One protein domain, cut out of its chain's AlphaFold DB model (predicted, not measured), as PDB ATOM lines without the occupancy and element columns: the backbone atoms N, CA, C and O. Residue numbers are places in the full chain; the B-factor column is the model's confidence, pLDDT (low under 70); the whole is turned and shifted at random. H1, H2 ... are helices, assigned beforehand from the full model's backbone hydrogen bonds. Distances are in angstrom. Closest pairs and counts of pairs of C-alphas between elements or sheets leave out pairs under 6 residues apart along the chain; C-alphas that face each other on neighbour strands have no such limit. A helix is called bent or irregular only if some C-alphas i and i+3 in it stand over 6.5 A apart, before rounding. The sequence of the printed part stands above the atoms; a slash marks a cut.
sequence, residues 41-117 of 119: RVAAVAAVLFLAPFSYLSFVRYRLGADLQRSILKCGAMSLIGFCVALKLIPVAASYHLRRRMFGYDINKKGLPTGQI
ATOM      1  N   ARG A  41     139.691  87.184 128.503       92.38
ATOM      2  CA  ARG A  41     139.642  88.538 129.067       92.38
ATOM      3  C   ARG A  41     139.855  89.612 128.002       92.38
ATOM      4  O   ARG A  41     139.110  90.581 127.969       92.38
ATOM      5  N   VAL A  42     140.852  89.438 127.134       92.81
ATOM      6  CA  VAL A  42     141.145  90.405 126.063       92.81
ATOM      7  C   VAL A  42     139.998  90.424 125.060       92.81
ATOM      8  O   VAL A  42     139.526  91.496 124.695       92.81
ATOM      9  N   ALA A  43     139.496  89.245 124.682       89.81
ATOM     10  CA  ALA A  43     138.345  89.127 123.793       89.81
ATOM     11  C   ALA A  43     137.087  89.791 124.382       89.81
ATOM     12  O   ALA A  43     136.402  90.524 123.677       89.81
ATOM     13  N   ALA A  44     136.811  89.594 125.673       93.00
ATOM     14  CA  ALA A  44     135.677  90.206 126.358       93.00
ATOM     15  C   ALA A  44     135.808  91.733 126.437       93.00
ATOM     16  O   ALA A  44     134.847  92.440 126.150       93.00
ATOM     17  N   VAL A  45     136.995  92.250 126.769       96.62
ATOM     18  CA  VAL A  45     137.250  93.700 126.798       96.62
ATOM     19  C   VAL A  45     137.066  94.308 125.411       96.62
ATOM     20  O   VAL A  45     136.380  95.318 125.285       96.62
ATOM     21  N   ALA A  46     137.615  93.678 124.369       94.75
ATOM     22  CA  ALA A  46     137.417  94.119 122.994       94.75
ATOM     23  C   ALA A  46     135.931  94.085 122.609       94.75
ATOM     24  O   ALA A  46     135.408  95.068 122.090       94.75
ATOM     25  N   ALA A  47     135.225  92.996 122.928       93.62
ATOM     26  CA  ALA A  47     133.798  92.876 122.665       93.62
ATOM     27  C   ALA A  47     133.016  94.016 123.327       93.62
ATOM     28  O   ALA A  47     132.263  94.693 122.643       93.62
ATOM     29  N   VAL A  48     133.239  94.294 124.614       96.44
ATOM     30  CA  VAL A  48     132.575  95.404 125.318       96.44
ATOM     31  C   VAL A  48     132.926  96.750 124.684       96.44
ATOM     32  O   VAL A  48     132.025  97.543 124.427       96.44
ATOM     33  N   LEU A  49     134.205  96.994 124.382       97.62
ATOM     34  CA  LEU A  49     134.673  98.254 123.805       97.62
ATOM     35  C   LEU A  49     133.986  98.578 122.470       97.62
ATOM     36  O   LEU A  49     133.705  99.743 122.206       97.62
ATOM     37  N   PHE A  50     133.687  97.567 121.651       94.38
ATOM     38  CA  PHE A  50     133.026  97.762 120.359       94.38
ATOM     39  C   PHE A  50     131.498  97.649 120.432       94.38
ATOM     40  O   PHE A  50     130.797  98.476 119.848       94.38
ATOM     41  N   LEU A  51     130.953  96.665 121.158       94.81
ATOM     42  CA  LEU A  51     129.503  96.451 121.227       94.81
ATOM     43  C   LEU A  51     128.795  97.475 122.107       94.81
ATOM     44  O   LEU A  51     127.656  97.811 121.797       94.81
ATOM     45  N   ALA A  52     129.407  97.960 123.190       96.00
ATOM     46  CA  ALA A  52     128.744  98.890 124.103       96.00
ATOM     47  C   ALA A  52     128.395 100.235 123.440       96.00
ATOM     48  O   ALA A  52     127.214 100.594 123.465       96.00
ATOM     49  N   PRO A  53     129.336 100.966 122.800       97.00
ATOM     50  CA  PRO A  53     128.985 102.208 122.119       97.00
ATOM     51  C   PRO A  53     128.015 101.946 120.966       97.00
ATOM     52  O   PRO A  53     126.998 102.629 120.877       97.00
ATOM     53  N   PHE A  54     128.255 100.916 120.145       94.56
ATOM     54  CA  PHE A  54     127.352 100.551 119.052       94.56
ATOM     55  C   PHE A  54     125.922 100.312 119.550       94.56
ATOM     56  O   PHE A  54     124.982 100.922 119.050       94.56
ATOM     57  N   SER A  55     125.754  99.497 120.592       93.75
ATOM     58  CA  SER A  55     124.436  99.166 121.134       93.75
ATOM     59  C   SER A  55     123.757 100.384 121.763       93.75
ATOM     60  O   SER A  55     122.562 100.589 121.560       93.75
ATOM     61  N   TYR A  56     124.502 101.234 122.477       95.50
ATOM     62  CA  TYR A  56     123.960 102.483 123.011       95.50
ATOM     63  C   TYR A  56     123.450 103.393 121.889       95.50
ATOM     64  O   TYR A  56     122.318 103.876 121.934       95.50
ATOM     65  N   LEU A  57     124.259 103.590 120.848       95.31
ATOM     66  CA  LEU A  57     123.898 104.413 119.701       95.31
ATOM     67  C   LEU A  57     122.674 103.840 118.972       95.31
ATOM     68  O   LEU A  57     121.717 104.571 118.735       95.31
ATOM     69  N   SER A  58     122.662 102.540 118.677       92.06
ATOM     70  CA  SER A  58     121.620 101.892 117.873       92.06
ATOM     71  C   SER A  58     120.294 101.653 118.604       92.06
ATOM     72  O   SER A  58     119.239 101.682 117.971       92.06
ATOM     73  N   PHE A  59     120.311 101.391 119.911       91.56
ATOM     74  CA  PHE A  59     119.096 101.003 120.642       91.56
ATOM     75  C   PHE A  59     118.606 102.059 121.633       91.56
ATOM     76  O   PHE A  59     117.424 102.051 121.972       91.56
ATOM     77  N   VAL A  60     119.472 102.975 122.080       92.62
ATOM     78  CA  VAL A  60     119.121 103.991 123.087       92.62
ATOM     79  C   VAL A  60     119.097 105.392 122.480       92.62
ATOM     80  O   VAL A  60     118.095 106.100 122.596       92.62
ATOM     81  N   ARG A  61     120.188 105.816 121.829       95.12
ATOM     82  CA  ARG A  61     120.351 107.208 121.381       95.12
ATOM     83  C   ARG A  61     119.609 107.514 120.088       95.12
ATOM     84  O   ARG A  61     118.950 108.554 120.001       95.12
ATOM     85  N   TYR A  62     119.757 106.651 119.088       90.62
ATOM     86  CA  TYR A  62     119.035 106.742 117.830       90.62
ATOM     87  C   TYR A  62     117.823 105.825 117.926       90.62
ATOM     88  O   TYR A  62     117.954 104.613 118.075       90.62
ATOM     89  N   ARG A  63     116.625 106.410 117.872       85.00
ATOM     90  CA  ARG A  63     115.352 105.678 117.863       85.00
ATOM     91  C   ARG A  63     115.171 104.974 116.516       85.00
ATOM     92  O   ARG A  63     114.376 105.407 115.687       85.00
ATOM     93  N   LEU A  64     115.966 103.934 116.270       90.38
ATOM     94  CA  LEU A  64     115.848 103.105 115.077       90.38
ATOM     95  C   LEU A  64     114.460 102.450 115.047       90.38
ATOM     96  O   LEU A  64     113.930 102.052 116.086       90.38
ATOM     97  N   GLY A  65     113.878 102.326 113.854       94.38
ATOM     98  CA  GLY A  65     112.614 101.611 113.679       94.38
ATOM     99  C   GLY A  65     112.725 100.159 114.153       94.38
ATOM    100  O   GLY A  65     113.771  99.525 113.990       94.38
ATOM    101  N   ALA A  66     111.641  99.621 114.719       92.31
ATOM    102  CA  ALA A  66     111.627  98.285 115.319       92.31
ATOM    103  C   ALA A  66     112.074  97.182 114.340       92.31
ATOM    104  O   ALA A  66     112.769  96.245 114.735       92.31
ATOM    105  N   ASP A  67     111.739  97.308 113.055       95.44
ATOM    106  CA  ASP A  67     112.150  96.343 112.030       95.44
ATOM    107  C   ASP A  67     113.656  96.374 111.767       95.44
ATOM    108  O   ASP A  67     114.296  95.324 111.667       95.44
ATOM    109  N   LEU A  68     114.251  97.570 111.744       94.75
ATOM    110  CA  LEU A  68     115.693  97.733 111.581       94.75
ATOM    111  C   LEU A  68     116.448  97.194 112.801       94.75
ATOM    112  O   LEU A  68     117.421  96.461 112.642       94.75
ATOM    113  N   GLN A  69     115.961  97.471 114.013       93.81
ATOM    114  CA  GLN A  69     116.524  96.918 115.249       93.81
ATOM    115  C   GLN A  69     116.493  95.384 115.258       93.81
ATOM    116  O   GLN A  69     117.493  94.739 115.576       93.81
ATOM    117  N   ARG A  70     115.366  94.786 114.851       94.62
ATOM    118  CA  ARG A  70     115.232  93.328 114.712       94.62
ATOM    119  C   ARG A  70     116.189  92.766 113.665       94.62
ATOM    120  O   ARG A  70     116.745  91.694 113.886       94.62
ATOM    121  N   SER A  71     116.384  93.461 112.545       96.88
ATOM    122  CA  SER A  71     117.328  93.046 111.500       96.88
ATOM    123  C   SER A  71     118.774  93.052 112.007       96.88
ATOM    124  O   SER A  71     119.476  92.052 111.860       96.88
ATOM    125  N   ILE A  72     119.188  94.119 112.703       95.31
ATOM    126  CA  ILE A  72     120.512  94.218 113.339       95.31
ATOM    127  C   ILE A  72     120.717  93.065 114.326       95.31
ATOM    128  O   ILE A  72     121.746  92.391 114.278       95.31
ATOM    129  N   LEU A  73     119.726  92.793 115.180       95.25
ATOM    130  CA  LEU A  73     119.823  91.727 116.175       95.25
ATOM    131  C   LEU A  73     119.924  90.340 115.527       95.25
ATOM    132  O   LEU A  73     120.761  89.537 115.932       95.25
ATOM    133  N   LYS A  74     119.117  90.063 114.495       97.50
ATOM    134  CA  LYS A  74     119.180  88.800 113.740       97.50
ATOM    135  C   LYS A  74     120.526  88.629 113.043       97.50
ATOM    136  O   LYS A  74     121.103  87.548 113.118       97.50
ATOM    137  N   CYS A  75     121.032  89.682 112.402       96.94
ATOM    138  CA  CYS A  75     122.336  89.671 111.745       96.94
ATOM    139  C   CYS A  75     123.449  89.364 112.756       96.94
ATOM    140  O   CYS A  75     124.187  88.397 112.584       96.94
ATOM    141  N   GLY A  76     123.490  90.104 113.869       94.94
ATOM    142  CA  GLY A  76     124.462  89.878 114.937       94.94
ATOM    143  C   GLY A  76     124.382  88.468 115.529       94.94
ATOM    144  O   GLY A  76     125.413  87.822 115.715       94.94
ATOM    145  N   ALA A  77     123.172  87.952 115.764       96.31
ATOM    146  CA  ALA A  77     122.969  86.592 116.261       96.31
ATOM    147  C   ALA A  77     123.484  85.534 115.272       96.31
ATOM    148  O   ALA A  77     124.201  84.620 115.674       96.31
ATOM    149  N   MET A  78     123.180  85.677 113.978       97.94
ATOM    150  CA  MET A  78     123.673  84.763 112.942       97.94
ATOM    151  C   MET A  78     125.198  84.804 112.823       97.94
ATOM    152  O   MET A  78     125.829  83.749 112.749       97.94
ATOM    153  N   SER A  79     125.809  85.990 112.878       96.19
ATOM    154  CA  SER A  79     127.266  86.131 112.886       96.19
ATOM    155  C   SER A  79     127.905  85.472 114.111       96.19
ATOM    156  O   SER A  79     128.917  84.790 113.968       96.19
ATOM    157  N   LEU A  80     127.309  85.615 115.301       94.31
ATOM    158  CA  LEU A  80     127.817  84.986 116.523       94.31
ATOM    159  C   LEU A  80     127.721  83.456 116.462       94.31
ATOM    160  O   LEU A  80     128.674  82.764 116.817       94.31
ATOM    161  N   ILE A  81     126.597  82.925 115.971       97.75
ATOM    162  CA  ILE A  81     126.425  81.483 115.748       97.75
ATOM    163  C   ILE A  81     127.483  80.983 114.761       97.75
ATOM    164  O   ILE A  81     128.186  80.017 115.058       97.75
ATOM    165  N   GLY A  82     127.645  81.665 113.624       97.56
ATOM    166  CA  GLY A  82     128.651  81.327 112.618       97.56
ATOM    167  C   GLY A  82     130.073  81.338 113.180       97.56
ATOM    168  O   GLY A  82     130.838  80.408 112.933       97.56
ATOM    169  N   PHE A  83     130.410  82.333 114.002       93.56
ATOM    170  CA  PHE A  83     131.696  82.406 114.693       93.56
ATOM    171  C   PHE A  83     131.925  81.204 115.622       93.56
ATOM    172  O   PHE A  83     132.966  80.553 115.546       93.56
ATOM    173  N   CYS A  84     130.942  80.846 116.454       94.06
ATOM    174  CA  CYS A  84     131.035  79.685 117.342       94.06
ATOM    175  C   CYS A  84     131.184  78.366 116.568       94.06
ATOM    176  O   CYS A  84     131.994  77.514 116.942       94.06
ATOM    177  N   VAL A  85     130.436  78.204 115.475       97.00
ATOM    178  CA  VAL A  85     130.549  77.044 114.580       97.00
ATOM    179  C   VAL A  85     131.945  76.981 113.959       97.00
ATOM    180  O   VAL A  85     132.570  75.920 113.970       97.00
ATOM    181  N   ALA A  86     132.480  78.113 113.494       95.62
ATOM    182  CA  ALA A  86     133.830  78.188 112.952       95.62
ATOM    183  C   ALA A  86     134.882  77.762 113.988       95.62
ATOM    184  O   ALA A  86     135.722  76.920 113.680       95.62
ATOM    185  N   LEU A  87     134.794  78.240 115.237       90.56
ATOM    186  CA  LEU A  87     135.708  77.831 116.313       90.56
ATOM    187  C   LEU A  87     135.720  76.314 116.545       90.56
ATOM    188  O   LEU A  87     136.770  75.742 116.831       90.56
ATOM    189  N   LYS A  88     134.568  75.650 116.402       89.88
ATOM    190  CA  LYS A  88     134.454  74.188 116.518       89.88
ATOM    191  C   LYS A  88     134.975  73.454 115.281       89.88
ATOM    192  O   LYS A  88     135.489  72.347 115.411       89.88
ATOM    193  N   LEU A  89     134.878  74.066 114.102       93.19
ATOM    194  CA  LEU A  89     135.373  73.505 112.844       93.19
ATOM    195  C   LEU A  89     136.889  73.635 112.675       93.19
ATOM    196  O   LEU A  89     137.490  72.740 112.086       93.19
ATOM    197  N   ILE A  90     137.519  74.690 113.204       90.31
ATOM    198  CA  ILE A  90     138.974  74.906 113.120       90.31
ATOM    199  C   ILE A  90     139.789  73.655 113.499       90.31
ATOM    200  O   ILE A  90     140.606  73.248 112.677       90.31
ATOM    201  N   PRO A  91     139.593  72.982 114.654       87.44
ATOM    202  CA  PRO A  91     140.394  71.800 114.998       87.44
ATOM    203  C   PRO A  91     140.162  70.610 114.052       87.44
ATOM    204  O   PRO A  91     141.091  69.850 113.762       87.44
ATOM    205  N   VAL A  92     138.941  70.462 113.521       88.75
ATOM    206  CA  VAL A  92     138.596  69.411 112.549       88.75
ATOM    207  C   VAL A  92     139.298  69.676 111.219       88.75
ATOM    208  O   VAL A  92     139.961  68.792 110.669       88.75
ATOM    209  N   ALA A  93     139.195  70.911 110.727       88.31
ATOM    210  CA  ALA A  93     139.851  71.360 109.510       88.31
ATOM    211  C   ALA A  93     141.377  71.283 109.643       88.31
ATOM    212  O   ALA A  93     142.037  70.802 108.721       88.31
ATOM    213  N   ALA A  94     141.930  71.671 110.794       85.88
ATOM    214  CA  ALA A  94     143.358  71.608 111.061       85.88
ATOM    215  C   ALA A  94     143.867  70.156 111.020       85.88
ATOM    216  O   ALA A  94     144.792  69.827 110.279       85.88
ATOM    217  N   SER A  95     143.186  69.240 111.711       82.69
ATOM    218  CA  SER A  95     143.517  67.808 111.672       82.69
ATOM    219  C   SER A  95     143.453  67.231 110.252       82.69
ATOM    220  O   SER A  95     144.267  66.394 109.860       82.69
ATOM    221  N   TYR A  96     142.485  67.672 109.445       87.00
ATOM    222  CA  TYR A  96     142.378  67.264 108.046       87.00
ATOM    223  C   TYR A  96     143.540  67.783 107.181       87.00
ATOM    224  O   TYR A  96     144.139  67.003 106.438       87.00
ATOM    225  N   HIS A  97     143.904  69.058 107.313       85.12
ATOM    226  CA  HIS A  97     145.003  69.671 106.561       85.12
ATOM    227  C   HIS A  97     146.370  69.088 106.944       85.12
ATOM    228  O   HIS A  97     147.197  68.847 106.061       85.12
ATOM    229  N   LEU A  98     146.587  68.768 108.228       81.50
ATOM    230  CA  LEU A  98     147.803  68.092 108.693       81.50
ATOM    231  C   LEU A  98     147.988  66.734 108.001       81.50
ATOM    232  O   LEU A  98     149.065  66.453 107.473       81.50
ATOM    233  N   ARG A  99     146.919  65.927 107.911       82.56
ATOM    234  CA  ARG A  99     146.934  64.626 107.211       82.56
ATOM    235  C   ARG A  99     147.227  64.755 105.717       82.56
ATOM    236  O   ARG A  99     147.899  63.902 105.145       82.56
ATOM    237  N   ARG A 100     146.755  65.832 105.086       85.19
ATOM    238  CA  ARG A 100     146.976  66.140 103.662       85.19
ATOM    239  C   ARG A 100     148.322  66.825 103.387       85.19
ATOM    240  O   ARG A 100     148.585  67.165 102.240       85.19
ATOM    241  N   ARG A 101     149.167  67.033 104.408       81.62
ATOM    242  CA  ARG A 101     150.435  67.785 104.321       81.62
ATOM    243  C   ARG A 101     150.258  69.211 103.769       81.62
ATOM    244  O   ARG A 101     151.155  69.726 103.117       81.62
ATOM    245  N   MET A 102     149.119  69.845 104.057       80.31
ATOM    246  CA  MET A 102     148.780  71.204 103.608       80.31
ATOM    247  C   MET A 102     149.213  72.313 104.586       80.31
ATOM    248  O   MET A 102     148.853  73.469 104.391       80.31
ATOM    249  N   PHE A 103     149.963  71.968 105.632       80.31
ATOM    250  CA  PHE A 103     150.462  72.906 106.639       80.31
ATOM    251  C   PHE A 103     151.980  73.051 106.587       80.31
ATOM    252  O   PHE A 103     152.694  72.105 106.229       80.31
ATOM    253  N   GLY A 104     152.449  74.246 106.938       79.62
ATOM    254  CA  GLY A 104     153.848  74.655 106.885       79.62
ATOM    255  C   GLY A 104     154.434  74.825 108.282       79.62
ATOM    256  O   GLY A 104     153.762  74.639 109.285       79.62
ATOM    257  N   TYR A 105     155.715  75.164 108.366       80.44
ATOM    258  CA  TYR A 105     156.317  75.555 109.641       80.44
ATOM    259  C   TYR A 105     156.255  77.073 109.802       80.44
ATOM    260  O   TYR A 105     156.398  77.807 108.819       80.44
ATOM    261  N   ASP A 106     156.104  77.545 111.040       80.50
ATOM    262  CA  ASP A 106     156.251  78.968 111.353       80.50
ATOM    263  C   ASP A 106     157.723  79.387 111.191       80.50
ATOM    264  O   ASP A 106     158.563  79.190 112.074       80.50
ATOM    265  N   ILE A 107     158.049  79.986 110.043       81.56
ATOM    266  CA  ILE A 107     159.413  80.413 109.708       81.56
ATOM    267  C   ILE A 107     159.961  81.501 110.634       81.56
ATOM    268  O   ILE A 107     161.178  81.686 110.675       81.56
ATOM    269  N   ASN A 108     159.096  82.209 111.365       82.38
ATOM    270  CA  ASN A 108     159.505  83.250 112.302       82.38
ATOM    271  C   ASN A 108     159.899  82.676 113.674       82.38
ATOM    272  O   ASN A 108     160.415  83.391 114.526       82.38
ATOM    273  N   LYS A 109     159.678  81.374 113.900       76.62
ATOM    274  CA  LYS A 109     160.010  80.680 115.156       76.62
ATOM    275  C   LYS A 109     161.112  79.637 115.001       76.62
ATOM    276  O   LYS A 109     161.222  78.724 115.819       76.62
ATOM    277  N   LYS A 110     161.940  79.760 113.963       69.69
ATOM    278  CA  LYS A 110     163.078  78.858 113.733       69.69
ATOM    279  C   LYS A 110     163.976  78.800 114.977       69.69
ATOM    280  O   LYS A 110     164.359  79.832 115.514       69.69
ATOM    281  N   GLY A 111     164.293  77.588 115.430       68.38
ATOM    282  CA  GLY A 111     165.136  77.345 116.607       68.38
ATOM    283  C   GLY A 111     164.392  77.275 117.947       68.38
ATOM    284  O   GLY A 111     164.973  76.807 118.919       68.38
ATOM    285  N   LEU A 112     163.111  77.663 118.009       71.00
ATOM    286  CA  LEU A 112     162.270  77.412 119.181       71.00
ATOM    287  C   LEU A 112     161.496  76.097 119.006       71.00
ATOM    288  O   LEU A 112     161.099  75.777 117.882       71.00
ATOM    289  N   PRO A 113     161.181  75.371 120.098       69.62
ATOM    290  CA  PRO A 113     160.328  74.179 120.029       69.62
ATOM    291  C   PRO A 113     158.974  74.482 119.363       69.62
ATOM    292  O   PRO A 113     158.434  73.667 118.624       69.62
ATOM    293  N   THR A 114     158.471  75.712 119.504       63.06
ATOM    294  CA  THR A 114     157.241  76.180 118.849       63.06
ATOM    295  C   THR A 114     157.356  76.318 117.321       63.06
ATOM    296  O   THR A 114     156.336  76.297 116.643       63.06
ATOM    297  N   GLY A 115     158.561  76.465 116.760       60.44
ATOM    298  CA  GLY A 115     158.788  76.545 115.309       60.44
ATOM    299  C   GLY A 115     158.847  75.192 114.602       60.44
ATOM    300  O   GLY A 115     158.832  75.148 113.376       60.44
ATOM    301  N   GLN A 116     158.890  74.093 115.362       65.19
ATOM    302  CA  GLN A 116     158.747  72.730 114.838       65.19
ATOM    303  C   GLN A 116     157.274  72.313 114.713       65.19
ATOM    304  O   GLN A 116     156.965  71.253 114.171       65.19
ATOM    305  N   ILE A 117     156.349  73.154 115.190       65.81
ATOM    306  CA  ILE A 117     154.916  72.936 115.030       65.81
ATOM    307  C   ILE A 117     154.558  73.189 113.568       65.81
ATOM    308  O   ILE A 117     154.831  74.257 113.017       65.81
TER     309      ILE A 117
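This is residues 41 to 117 of the 119 residues of a protein of Zea mays (UniProt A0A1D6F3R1). The domain is an open, bracket-shaped frame: the long bent helix H2 makes its base and longest axis, and H1 folds back over the first arm of that base, H2a, running the opposite way at a shallow tilt of 13 degrees, with a gap between them. At the other end, beyond the arm H2b, a long loop turns back and ends in the tiny helix H3, away from the other helices. The printed part has 77 residues with three named helices, in the order H1, H2, H3, and no named strand; the class is all helix. It is extended, with a radius of gyration of the C-alphas of 19.8 A and spans of 56 by 24 by 17 A.

H1, residues 41 to 61, has a kink of 31 degrees near residue 54. A tight link of 4 residues joins it to H2, residues 66 to 99, assigned as one helix by its hydrogen bonds but bent: C-alphas 88 and 91 are 6.6 A apart. Its arms, H2a, residues 66 to 88, and H2b, residues 91 to 99, stand at a steep tilt of 40 degrees. H1 and H2a are close but not clearly touching, at a shallow tilt of 13 degrees, opposite ways; their closest C-alphas, of Phe 59 and Gln 69, are 7.2 A apart. H1 and H2b are apart. H3, residues 113 to 116, is apart from H1, H2a and H2b. Every O i to N i+4 pair is within hydrogen-bond range in H2a and H2b, and 14 of 17 are in H1; H3 is too short for such a pair.

H1 begins at C-alpha 41 (139.642, 88.538, 129.067) and measures 27.9 A; it is neither bent nor irregular, but only just, with C-alphas 58 and 61 6.5 A apart. H2a begins at C-alpha 66 (111.627, 98.285, 115.319) and measures 33.2 A, H2b 12.4 A. H3 ends at C-alpha 116 (158.747, 72.730, 114.838).

The C-alphas farthest apart, of Gly 65 and Gly 111, are 57.9 A from each other. The printed part has no cut. The link from H2 to H3, residues 100 to 112, is long. Mean pLDDT of the printed part is 88.6; residues 110 to 111 and 113 to 117 are under 70.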